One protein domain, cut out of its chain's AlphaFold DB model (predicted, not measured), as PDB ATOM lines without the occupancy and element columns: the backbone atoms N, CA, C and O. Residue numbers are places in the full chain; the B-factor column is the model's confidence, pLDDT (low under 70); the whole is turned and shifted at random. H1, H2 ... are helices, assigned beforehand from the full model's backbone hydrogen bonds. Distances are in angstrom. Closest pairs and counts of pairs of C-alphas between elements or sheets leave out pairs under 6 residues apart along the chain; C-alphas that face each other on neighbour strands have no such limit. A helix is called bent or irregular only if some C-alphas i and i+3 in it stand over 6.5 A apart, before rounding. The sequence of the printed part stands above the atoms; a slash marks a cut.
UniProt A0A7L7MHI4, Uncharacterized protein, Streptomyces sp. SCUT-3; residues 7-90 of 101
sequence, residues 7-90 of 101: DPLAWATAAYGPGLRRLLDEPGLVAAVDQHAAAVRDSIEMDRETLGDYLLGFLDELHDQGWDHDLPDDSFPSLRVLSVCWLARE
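AT A GLANCE: This is residues 7 to 90 of the 101 residues of an uncharacterized protein of Streptomyces sp. SCUT-3 (UniProt A0A7L7MHI4). H1, a kinked helix, and H2 meet at one corner as a V, and H4 runs through this V as the core, with H1 crossing it on one side and H2 on the other. H3 runs beside H4 in the opposite direction near the open end of the V, and a long link loops from H3 back to H4. The printed part has 84 residues with four named helices, in the order H1, H2, H3, H4, and no named strand; the class is all helix, and the helix packing is mostly crossed. The whole is compact, with a radius of gyration of the C-alphas of 12.1 A, and rounded, spanning 32 by 29 by 22 A.

IN THESE COORDINATES: H1 and H3 are the longest helices by residues, 17 each. H1, residues 8 to 24, begins with C-alpha 8 at (-53.470, 15.206, 59.608) and is 25.0 A from first to last C-alpha. It is irregular, with C-alphas 15 and 18 standing 7.3 A apart, and has a kink of 59 degrees near residue 18. H3, residues 48 to 64, measures 24.5 A and ends with C-alpha 64 at (-66.326, 15.925, 46.970). H2, residues 27 to 41, measures 20.9 A. H4, residues 76 to 90, measures 20.7 A and ends with C-alpha 90 at (-38.241, 18.712, 55.969).

HOW THE PARTS SIT: H1 and H4 are the hub, touching three other helices each. H1 touches H4 about perpendicular, at 84 degrees; their closest C-alphas, of Thr 13 and Cys 85, are 5.1 A apart. H2 touches H4 about perpendicular, at 77 degrees, with the C-alphas of Ala 37 and Ser 83 closest at 5.1 A. H3 and H4 form a helical hairpin at a shallow tilt of 15 degrees, opposite ways; H3 touches H4 with residues 48 to 55 alone, and the closest C-alphas, of Leu 55 and Val 84, are 7.3 A apart. Residues 8 to 9 of H1 touch residues 51 to 56 of H3, closest at the C-alphas of Pro 8 and Gly 52, 5.7 A, with the helices about perpendicular at 90 degrees. H1 and H2 only just touch, only at the corner by their link, with 3 pairs of C-alphas within 8 A; the closest, of Leu 23 and Val 30, are 5.4 A apart. H2 and H3 are apart, but only just: their closest C-alphas are 8.5 A apart. In H2, H3 and H4 every O i to N i+4 pair is within hydrogen-bond range; in H1 6 of 13 are, beside 10 of 14 O i to N i+3 pairs.

THE WHOLE: The C-alphas farthest apart, of Asp 25 and Asp 64, are 34.1 A apart. The printed part has no cut. The link from H1 to H2 is tight, that from H2 to H3 short, and that from H3 to H4 long, with 11 residues. The mean pLDDT of the printed part is 92.7; residues 68 to 71, in the long link, are under 70.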
ATOM      1  N   ASP A   7     -53.772  14.525  64.261       88.81
ATOM      2  CA  ASP A   7     -52.731  15.108  63.427       88.81
ATOM      3  C   ASP A   7     -52.869  14.652  61.948       88.81
ATOM      4  O   ASP A   7     -52.570  13.488  61.635       88.81
ATOM      5  N   PRO A   8     -53.311  15.535  61.027       91.69
ATOM      6  CA  PRO A   8     -53.470  15.206  59.608       91.69
ATOM      7  C   PRO A   8     -52.134  14.948  58.898       91.69
ATOM      8  O   PRO A   8     -52.061  14.088  58.019       91.69
ATOM      9  N   LEU A   9     -51.056  15.631  59.302       94.81
ATOM     10  CA  LEU A   9     -49.731  15.464  58.701       94.81
ATOM     11  C   LEU A   9     -49.118  14.117  59.086       94.81
ATOM     12  O   LEU A   9     -48.535  13.439  58.234       94.81
ATOM     13  N   ALA A  10     -49.293  13.698  60.342       93.75
ATOM     14  CA  ALA A  10     -48.871  12.376  60.795       93.75
ATOM     15  C   ALA A  10     -49.643  11.264  60.072       93.75
ATOM     16  O   ALA A  10     -49.036  10.308  59.587       93.75
ATOM     17  N   TRP A  11     -50.967  11.407  59.943       92.31
ATOM     18  CA  TRP A  11     -51.796  10.437  59.224       92.31
ATOM     19  C   TRP A  11     -51.383  10.308  57.750       92.31
ATOM     20  O   TRP A  11     -51.116   9.196  57.290       92.31
ATOM     21  N   ALA A  12     -51.251  11.422  57.023       92.06
ATOM     22  CA  ALA A  12     -50.863  11.375  55.614       92.06
ATOM     23  C   ALA A  12     -49.443  10.834  55.438       92.06
ATOM     24  O   ALA A  12     -49.197  10.031  54.542       92.06
ATOM     25  N   THR A  13     -48.515  11.194  56.324       93.06
ATOM     26  CA  THR A  13     -47.152  10.654  56.270       93.06
ATOM     27  C   THR A  13     -47.118   9.153  56.550       93.06
ATOM     28  O   THR A  13     -46.318   8.447  55.938       93.06
ATOM     29  N   ALA A  14     -47.984   8.634  57.423       91.50
ATOM     30  CA  ALA A  14     -48.104   7.195  57.634       91.50
ATOM     31  C   ALA A  14     -48.661   6.478  56.391       91.50
ATOM     32  O   ALA A  14     -48.154   5.420  56.020       91.50
ATOM     33  N   ALA A  15     -49.662   7.065  55.728       89.56
ATOM     34  CA  ALA A  15     -50.320   6.471  54.565       89.56
ATOM     35  C   ALA A  15     -49.486   6.570  53.270       89.56
ATOM     36  O   ALA A  15     -49.333   5.585  52.554       89.56
ATOM     37  N   TYR A  16     -48.914   7.742  52.985       90.12
ATOM     38  CA  TYR A  16     -48.263   8.069  51.708       90.12
ATOM     39  C   TYR A  16     -46.742   8.238  51.820       90.12
ATOM     40  O   TYR A  16     -46.017   8.094  50.835       90.12
ATOM     41  N   GLY A  17     -46.217   8.492  53.022       89.75
ATOM     42  CA  GLY A  17     -44.785   8.686  53.261       89.75
ATOM     43  C   GLY A  17     -43.865   7.515  52.874       89.75
ATOM     44  O   GLY A  17     -42.698   7.796  52.582       89.75
ATOM     45  N   PRO A  18     -44.306   6.237  52.801       92.56
ATOM     46  CA  PRO A  18     -43.501   5.172  52.193       92.56
ATOM     47  C   PRO A  18     -43.096   5.458  50.737       92.56
ATOM     48  O   PRO A  18     -42.010   5.048  50.316       92.56
ATOM     49  N   GLY A  19     -43.911   6.216  49.992       91.56
ATOM     50  CA  GLY A  19     -43.622   6.636  48.618       91.56
ATOM     51  C   GLY A  19     -42.380   7.522  48.501       91.56
ATOM     52  O   GLY A  19     -41.693   7.481  47.484       91.56
ATOM     53  N   LEU A  20     -42.000   8.237  49.569       93.69
ATOM     54  CA  LEU A  20     -40.808   9.095  49.567       93.69
ATOM     55  C   LEU A  20     -39.512   8.303  49.361       93.69
ATOM     56  O   LEU A  20     -38.518   8.871  48.923       93.69
ATOM     57  N   ARG A  21     -39.511   6.988  49.621       95.00
ATOM     58  CA  ARG A  21     -38.347   6.131  49.354       95.00
ATOM     59  C   ARG A  21     -37.994   6.080  47.865       95.00
ATOM     60  O   ARG A  21     -36.819   5.957  47.544       95.00
ATOM     61  N   ARG A  22     -38.979   6.219  46.972       94.25
ATOM     62  CA  ARG A  22     -38.773   6.232  45.514       94.25
ATOM     63  C   ARG A  22     -37.939   7.427  45.047       94.25
ATOM     64  O   ARG A  22     -37.230   7.321  44.054       94.25
ATOM     65  N   LEU A  23     -37.940   8.532  45.801       94.19
ATOM     66  CA  LEU A  23     -37.125   9.719  45.503       94.19
ATOM     67  C   LEU A  23     -35.617   9.433  45.482       94.19
ATOM     68  O   LEU A  23     -34.867  10.195  44.882       94.19
ATOM     69  N   LEU A  24     -35.172   8.348  46.123       94.94
ATOM     70  CA  LEU A  24     -33.769   7.928  46.111       94.94
ATOM     71  C   LEU A  24     -33.321   7.416  44.737       94.94
ATOM     72  O   LEU A  24     -32.151   7.563  44.389       94.94
ATOM     73  N   ASP A  25     -34.248   6.843  43.969       95.75
ATOM     74  CA  ASP A  25     -33.949   6.095  42.748       95.75
ATOM     75  C   ASP A  25     -34.573   6.733  41.488       95.75
ATOM     76  O   ASP A  25     -34.164   6.429  40.367       95.75
ATOM     77  N   GLU A  26     -35.544   7.641  41.647       96.50
ATOM     78  CA  GLU A  26     -36.352   8.186  40.551       96.50
ATOM     79  C   GLU A  26     -36.203   9.719  40.412       96.50
ATOM     80  O   GLU A  26     -36.983  10.480  40.991       96.50
ATOM     81  N   PRO A  27     -35.256  10.228  39.596       95.50
ATOM     82  CA  PRO A  27     -35.021  11.672  39.465       95.50
ATOM     83  C   PRO A  27     -36.213  12.436  38.866       95.50
ATOM     84  O   PRO A  27     -36.415  13.609  39.177       95.50
ATOM     85  N   GLY A  28     -37.028  11.779  38.033       96.31
ATOM     86  CA  GLY A  28     -38.271  12.365  37.523       96.31
ATOM     87  C   GLY A  28     -39.295  12.615  38.631       96.31
ATOM     88  O   GLY A  28     -39.944  13.660  38.642       96.31
ATOM     89  N   LEU A  29     -39.379  11.704  39.605       95.50
ATOM     90  CA  LEU A  29     -40.253  11.855  40.764       95.50
ATOM     91  C   LEU A  29     -39.755  12.965  41.697       95.50
ATOM     92  O   LEU A  29     -40.566  13.738  42.199       95.50
ATOM     93  N   VAL A  30     -38.434  13.103  41.872       97.25
ATOM     94  CA  VAL A  30     -37.830  14.226  42.617       97.25
ATOM     95  C   VAL A  30     -38.262  15.565  42.032       97.25
ATOM     96  O   VAL A  30     -38.754  16.416  42.766       97.25
ATOM     97  N   ALA A  31     -38.135  15.736  40.714       97.75
ATOM     98  CA  ALA A  31     -38.538  16.972  40.051       97.75
ATOM     99  C   ALA A  31     -40.046  17.248  40.196       97.75
ATOM    100  O   ALA A  31     -40.447  18.382  40.449       97.75
ATOM    101  N   ALA A  32     -40.884  16.213  40.075       97.62
ATOM    102  CA  ALA A  32     -42.329  16.349  40.237       97.62
ATOM    103  C   ALA A  32     -42.716  16.752  41.671       97.62
ATOM    104  O   ALA A  32     -43.506  17.677  41.867       97.62
ATOM    105  N   VAL A  33     -42.132  16.103  42.682       97.56
ATOM    106  CA  VAL A  33     -42.376  16.433  44.093       97.56
ATOM    107  C   VAL A  33     -41.878  17.838  44.431       97.56
ATOM    108  O   VAL A  33     -42.602  18.573  45.101       97.56
ATOM    109  N   ASP A  34     -40.705  18.242  43.936       98.31
ATOM    110  CA  ASP A  34     -40.168  19.595  44.132       98.31
ATOM    111  C   ASP A  34     -41.100  20.666  43.547       98.31
ATOM    112  O   ASP A  34     -41.467  21.617  44.238       98.31
ATOM    113  N   GLN A  35     -41.590  20.460  42.320       98.50
ATOM    114  CA  GLN A  35     -42.543  21.375  41.690       98.50
ATOM    115  C   GLN A  35     -43.840  21.502  42.502       98.50
ATOM    116  O   GLN A  35     -44.360  22.606  42.689       98.50
ATOM    117  N   HIS A  36     -44.383  20.388  42.993       98.44
ATOM    118  CA  HIS A  36     -45.575  20.418  43.834       98.44
ATOM    119  C   HIS A  36     -45.306  21.111  45.176       98.44
ATOM    120  O   HIS A  36     -46.123  21.928  45.602       98.44
ATOM    121  N   ALA A  37     -44.158  20.854  45.805       98.44
ATOM    122  CA  ALA A  37     -43.766  21.497  47.055       98.44
ATOM    123  C   ALA A  37     -43.588  23.016  46.891       98.44
ATOM    124  O   ALA A  37     -44.021  23.775  47.757       98.44
ATOM    125  N   ALA A  38     -43.005  23.468  45.776       98.56
ATOM    126  CA  ALA A  38     -42.929  24.884  45.421       98.56
ATOM    127  C   ALA A  38     -44.330  25.497  45.280       98.56
ATOM    128  O   ALA A  38     -44.627  26.506  45.910       98.56
ATOM    129  N   ALA A  39     -45.234  24.828  44.560       98.56
ATOM    130  CA  ALA A  39     -46.609  25.298  44.411       98.56
ATOM    131  C   ALA A  39     -47.387  25.353  45.741       98.56
ATOM    132  O   ALA A  39     -48.257  26.204  45.890       98.56
ATOM    133  N   VAL A  40     -47.116  24.453  46.698       98.44
ATOM    134  CA  VAL A  40     -47.688  24.555  48.057       98.44
ATOM    135  C   VAL A  40     -47.119  25.782  48.769       98.44
ATOM    136  O   VAL A  40     -47.895  26.610  49.234       98.44
ATOM    137  N   ARG A  41     -45.787  25.942  48.801       98.25
ATOM    138  CA  ARG A  41     -45.107  27.090  49.432       98.25
ATOM    139  C   ARG A  41     -45.585  28.442  48.903       98.25
ATOM    140  O   ARG A  41     -45.688  29.380  49.679       98.25
ATOM    141  N   ASP A  42     -45.896  28.531  47.615       98.44
ATOM    142  CA  ASP A  42     -46.408  29.760  47.000       98.44
ATOM    143  C   ASP A  42     -47.866  30.069  47.390       98.44
ATOM    144  O   ASP A  42     -48.327  31.197  47.220       98.44
ATOM    145  N   SER A  43     -48.608  29.073  47.885       97.81
ATOM    146  CA  SER A  43     -50.046  29.183  48.162       97.81
ATOM    147  C   SER A  43     -50.398  29.456  49.623       97.81
ATOM    148  O   SER A  43     -51.499  29.936  49.890       97.81
ATOM    149  N   ILE A  44     -49.495  29.151  50.560       98.00
ATOM    150  CA  ILE A  44     -49.756  29.219  52.001       98.00
ATOM    151  C   ILE A  44     -48.540  29.727  52.778       98.00
ATOM    152  O   ILE A  44     -47.402  29.599  52.327       98.00
ATOM    153  N   GLU A  45     -48.769  30.249  53.984       97.25
ATOM    154  CA  GLU A  45     -47.688  30.423  54.956       97.25
ATOM    155  C   GLU A  45     -47.169  29.049  55.411       97.25
ATOM    156  O   GLU A  45     -47.932  28.093  55.563       97.25
ATOM    157  N   MET A  46     -45.847  28.927  55.571       97.31
ATOM    158  CA  MET A  46     -45.218  27.650  55.911       97.31
ATOM    159  C   MET A  46     -45.100  27.493  57.426       97.31
ATOM    160  O   MET A  46     -44.076  27.818  58.030       97.31
ATOM    161  N   ASP A  47     -46.167  26.971  58.015       97.25
ATOM    162  CA  ASP A  47     -46.220  26.489  59.389       97.25
ATOM    163  C   ASP A  47     -47.019  25.175  59.473       97.25
ATOM    164  O   ASP A  47     -47.669  24.741  58.517       97.25
ATOM    165  N   ARG A  48     -46.929  24.504  60.627       95.44
ATOM    166  CA  ARG A  48     -47.532  23.183  60.839       95.44
ATOM    167  C   ARG A  48     -49.058  23.195  60.722       95.44
ATOM    168  O   ARG A  48     -49.614  22.231  60.203       95.44
ATOM    169  N   GLU A  49     -49.717  24.221  61.253       95.69
ATOM    170  CA  GLU A  49     -51.180  24.318  61.273       95.69
ATOM    171  C   GLU A  49     -51.690  24.560  59.855       95.69
ATOM    172  O   GLU A  49     -52.455  23.750  59.332       95.69
ATOM    173  N   THR A  50     -51.141  25.569  59.176       97.81
ATOM    174  CA  THR A  50     -51.544  25.930  57.813       97.81
ATOM    175  C   THR A  50     -51.290  24.800  56.809       97.81
ATOM    176  O   THR A  50     -52.119  24.550  55.931       97.81
ATOM    177  N   LEU A  51     -50.184  24.055  56.936       98.12
ATOM    178  CA  LEU A  51     -49.921  22.895  56.073       98.12
ATOM    179  C   LEU A  51     -50.906  21.738  56.330       98.12
ATOM    180  O   LEU A  51     -51.282  21.030  55.394       98.12
ATOM    181  N   GLY A  52     -51.320  21.542  57.586       96.44
ATOM    182  CA  GLY A  52     -52.338  20.561  57.963       96.44
ATOM    183  C   GLY A  52     -53.717  20.917  57.408       96.44
ATOM    184  O   GLY A  52     -54.368  20.065  56.804       96.44
ATOM    185  N   ASP A  53     -54.120  22.179  57.536       96.81
ATOM    186  CA  ASP A  53     -55.383  22.691  56.996       96.81
ATOM    187  C   ASP A  53     -55.412  22.631  55.465       96.81
ATOM    188  O   ASP A  53     -56.408  22.207  54.875       96.81
ATOM    189  N   TYR A  54     -54.297  22.976  54.815       97.81
ATOM    190  CA  TYR A  54     -54.134  22.821  53.370       97.81
ATOM    191  C   TYR A  54     -54.375  21.377  52.924       97.81
ATOM    192  O   TYR A  54     -55.101  21.130  51.961       97.81
ATOM    193  N   LEU A  55     -53.768  20.413  53.623       96.56
ATOM    194  CA  LEU A  55     -53.913  18.995  53.318       96.56
ATOM    195  C   LEU A  55     -55.363  18.529  53.476       96.56
ATOM    196  O   LEU A  55     -55.867  17.836  52.597       96.56
ATOM    197  N   LEU A  56     -56.025  18.905  54.572       95.06
ATOM    198  CA  LEU A  56     -57.421  18.542  54.814       95.06
ATOM    199  C   LEU A  56     -58.338  19.126  53.739       95.06
ATOM    200  O   LEU A  56     -59.083  18.377  53.116       95.06
ATOM    201  N   GLY A  57     -58.212  20.422  53.441       95.50
ATOM    202  CA  GLY A  57     -58.998  21.063  52.386       95.50
ATOM    203  C   GLY A  57     -58.761  20.436  51.010       95.50
ATOM    204  O   GLY A  57     -59.702  20.240  50.247       95.50
ATOM    205  N   PHE A  58     -57.517  20.054  50.706       95.25
ATOM    206  CA  PHE A  58     -57.191  19.353  49.467       95.25
ATOM    207  C   PHE A  58     -57.861  17.973  49.378       95.25
ATOM    208  O   PHE A  58     -58.382  17.613  48.327       95.25
ATOM    209  N   LEU A  59     -57.853  17.195  50.463       92.00
ATOM    210  CA  LEU A  59     -58.458  15.861  50.497       92.00
ATOM    211  C   LEU A  59     -59.986  15.911  50.481       92.00
ATOM    212  O   LEU A  59     -60.605  15.095  49.800       92.00
ATOM    213  N   ASP A  60     -60.579  16.871  51.186       92.25
ATOM    214  CA  ASP A  60     -62.025  17.081  51.198       92.25
ATOM    215  C   ASP A  60     -62.527  17.464  49.795       92.25
ATOM    216  O   ASP A  60     -63.493  16.884  49.305       92.25
ATOM    217  N   GLU A  61     -61.813  18.345  49.087       93.31
ATOM    218  CA  GLU A  61     -62.115  18.704  47.694       93.31
ATOM    219  C   GLU A  61     -62.047  17.481  46.754       93.31
ATOM    220  O   GLU A  61     -62.915  17.299  45.900       93.31
ATOM    221  N   LEU A  62     -61.052  16.599  46.915       90.50
ATOM    222  CA  LEU A  62     -60.965  15.360  46.128       90.50
ATOM    223  C   LEU A  62     -62.127  14.410  46.418       90.50
ATOM    224  O   LEU A  62     -62.700  13.832  45.490       90.50
ATOM    225  N   HIS A  63     -62.474  14.257  47.695       87.81
ATOM    226  CA  HIS A  63     -63.608  13.445  48.118       87.81
ATOM    227  C   HIS A  63     -64.916  13.971  47.509       87.81
ATOM    228  O   HIS A  63     -65.689  13.196  46.947       87.81
ATOM    229  N   ASP A  64     -65.137  15.286  47.544       90.75
ATOM    230  CA  ASP A  64     -66.326  15.925  46.970       90.75
ATOM    231  C   ASP A  64     -66.395  15.786  45.443       90.75
ATOM    232  O   ASP A  64     -67.480  15.674  44.866       90.75
ATOM    233  N   GLN A  65     -65.241  15.706  44.776       88.69
ATOM    234  CA  GLN A  65     -65.143  15.395  43.348       88.69
ATOM    235  C   GLN A  65     -65.311  13.896  43.031       88.69
ATOM    236  O   GLN A  65     -65.289  13.514  41.858       88.69
ATOM    237  N   GLY A  66     -65.490  13.044  44.043       85.19
ATOM    238  CA  GLY A  66     -65.676  11.601  43.887       85.19
ATOM    239  C   GLY A  66     -64.405  10.852  43.490       85.19
ATOM    240  O   GLY A  66     -64.495   9.812  42.837       85.19
ATOM    241  N   TRP A  67     -63.228  11.380  43.832       81.00
ATOM    242  CA  TRP A  67     -61.965  10.689  43.580       81.00
ATOM    243  C   TRP A  67     -61.820   9.479  44.513       81.00
ATOM    244  O   TRP A  67     -61.921   9.611  45.730       81.00
ATOM    245  N   ASP A  68     -61.572   8.305  43.928       68.94
ATOM    246  CA  ASP A  68     -61.405   7.040  44.655       68.94
ATOM    247  C   ASP A  68     -59.933   6.807  45.054       68.94
ATOM    248  O   ASP A  68     -59.010   7.307  44.406       68.94
ATOM    249  N   HIS A  69     -59.707   6.042  46.124       57.88
ATOM    250  CA  HIS A  69     -58.409   5.866  46.789       57.88
ATOM    251  C   HIS A  69     -57.356   5.076  45.981       57.88
ATOM    252  O   HIS A  69     -56.192   5.049  46.384       57.88
ATOM    253  N   ASP A  70     -57.717   4.491  44.835       66.56
ATOM    254  CA  ASP A  70     -56.809   3.778  43.917       66.56
ATOM    255  C   ASP A  70     -56.092   4.739  42.953       66.56
ATOM    256  O   ASP A  70     -56.117   4.602  41.724       66.56
ATOM    257  N   LEU A  71     -55.453   5.766  43.508       64.44
ATOM    258  CA  LEU A  71     -54.702   6.711  42.697       64.44
ATOM    259  C   LEU A  71     -53.408   6.075  42.192       64.44
ATOM    260  O   LEU A  71     -52.653   5.535  43.000       64.44
ATOM    261  N   PRO A  72     -53.083   6.197  40.888       70.25
ATOM    262  CA  PRO A  72     -51.742   5.885  40.420       70.25
ATOM    263  C   PRO A  72     -50.717   6.645  41.262       70.25
ATOM    264  O   PRO A  72     -50.916   7.834  41.541       70.25
ATOM    265  N   ASP A  73     -49.623   5.983  41.642       73.06
ATOM    266  CA  ASP A  73     -48.620   6.554  42.551       73.06
ATOM    267  C   ASP A  73     -48.079   7.918  42.073       73.06
ATOM    268  O   ASP A  73     -47.718   8.761  42.891       73.06
ATOM    269  N   ASP A  74     -48.096   8.163  40.759       82.56
ATOM    270  CA  ASP A  74     -47.572   9.380  40.124       82.56
ATOM    271  C   ASP A  74     -48.682  10.321  39.606       82.56
ATOM    272  O   ASP A  74     -48.437  11.213  38.791       82.56
ATOM    273  N   SER A  75     -49.932  10.127  40.043       90.50
ATOM    274  CA  SER A  75     -51.035  11.041  39.722       90.50
ATOM    275  C   SER A  75     -50.861  12.401  40.411       90.50
ATOM    276  O   SER A  75     -50.178  12.512  41.429       90.50
ATOM    277  N   PHE A  76     -51.516  13.450  39.895       92.88
ATOM    278  CA  PHE A  76     -51.415  14.793  40.480       92.88
ATOM    279  C   PHE A  76     -51.752  14.818  41.986       92.88
ATOM    280  O   PHE A  76     -50.971  15.409  42.737       92.88
ATOM    281  N   PRO A  77     -52.830  14.173  42.482       93.31
ATOM    282  CA  PRO A  77     -53.078  14.141  43.921       93.31
ATOM    283  C   PRO A  77     -52.089  13.317  44.721       93.31
ATOM    284  O   PRO A  77     -51.687  13.771  45.789       93.31
ATOM    285  N   SER A  78     -51.635  12.174  44.200       91.56
ATOM    286  CA  SER A  78     -50.588  11.386  44.857       91.56
ATOM    287  C   SER A  78     -49.318  12.218  45.027       91.56
ATOM    288  O   SER A  78     -48.791  12.320  46.132       91.56
ATOM    289  N   LEU A  79     -48.883  12.915  43.971       95.50
ATOM    290  CA  LEU A  79     -47.733  13.822  44.009       95.50
ATOM    291  C   LEU A  79     -47.959  15.007  44.952       95.50
ATOM    292  O   LEU A  79     -47.041  15.404  45.672       95.50
ATOM    293  N   ARG A  80     -49.177  15.564  45.002       96.88
ATOM    294  CA  ARG A  80     -49.510  16.654  45.927       96.88
ATOM    295  C   ARG A  80     -49.420  16.199  47.382       96.88
ATOM    296  O   ARG A  80     -48.732  16.853  48.163       96.88
ATOM    297  N   VAL A  81     -50.034  15.076  47.739       95.56
ATOM    298  CA  VAL A  81     -49.972  14.533  49.104       95.56
ATOM    299  C   VAL A  81     -48.541  14.122  49.460       95.56
ATOM    300  O   VAL A  81     -48.064  14.426  50.554       95.56
ATOM    301  N   LEU A  82     -47.808  13.517  48.521       96.00
ATOM    302  CA  LEU A  82     -46.406  13.152  48.710       96.00
ATOM    303  C   LEU A  82     -45.522  14.385  48.955       96.00
ATOM    304  O   LEU A  82     -44.658  14.352  49.832       96.00
ATOM    305  N   SER A  83     -45.775  15.494  48.253       98.12
ATOM    306  CA  SER A  83     -45.072  16.763  48.481       98.12
ATOM    307  C   SER A  83     -45.362  17.369  49.855       98.12
ATOM    308  O   SER A  83     -44.446  17.880  50.497       98.12
ATOM    309  N   VAL A  84     -46.593  17.234  50.365       98.00
ATOM    310  CA  VAL A  84     -46.942  17.638  51.735       98.00
ATOM    311  C   VAL A  84     -46.222  16.760  52.761       98.00
ATOM    312  O   VAL A  84     -45.660  17.288  53.717       98.00
ATOM    313  N   CYS A  85     -46.155  15.440  52.548       97.25
ATOM    314  CA  CYS A  85     -45.392  14.533  53.417       97.25
ATOM    315  C   CYS A  85     -43.902  14.904  53.444       97.25
ATOM    316  O   CYS A  85     -43.264  14.873  54.497       97.25
ATOM    317  N   TRP A  86     -43.342  15.265  52.286       97.88
ATOM    318  CA  TRP A  86     -41.966  15.735  52.183       97.88
ATOM    319  C   TRP A  86     -41.763  17.057  52.940       97.88
ATOM    320  O   TRP A  86     -40.858  17.140  53.765       97.88
ATOM    321  N   LEU A  87     -42.646  18.046  52.753       98.31
ATOM    322  CA  LEU A  87     -42.608  19.324  53.476       98.31
ATOM    323  C   LEU A  87     -42.727  19.143  54.994       98.31
ATOM    324  O   LEU A  87     -41.989  19.782  55.741       98.31
ATOM    325  N   ALA A  88     -43.619  18.267  55.455       97.50
ATOM    326  CA  ALA A  88     -43.800  17.997  56.877       97.50
ATOM    327  C   ALA A  88     -42.539  17.388  57.512       97.50
ATOM    328  O   ALA A  88     -42.172  17.766  58.626       97.50
ATOM    329  N   ARG A  89     -41.848  16.485  56.799       95.62
ATOM    330  CA  ARG A  89     -40.555  15.929  57.235       95.62
ATOM    331  C   ARG A  89     -39.458  16.985  57.245       95.62
ATOM    332  O   ARG A  89     -38.777  17.125  58.255       95.62
ATOM    333  N   GLU A  90     -39.313  17.727  56.151       96.44
ATOM    334  CA  GLU A  90     -38.241  18.712  55.969       96.44
ATOM    335  C   GLU A  90     -38.305  19.839  57.008       96.44
ATOM    336  O   GLU A  90     -37.279  20.292  57.505       96.44
TER     337      GLU A  90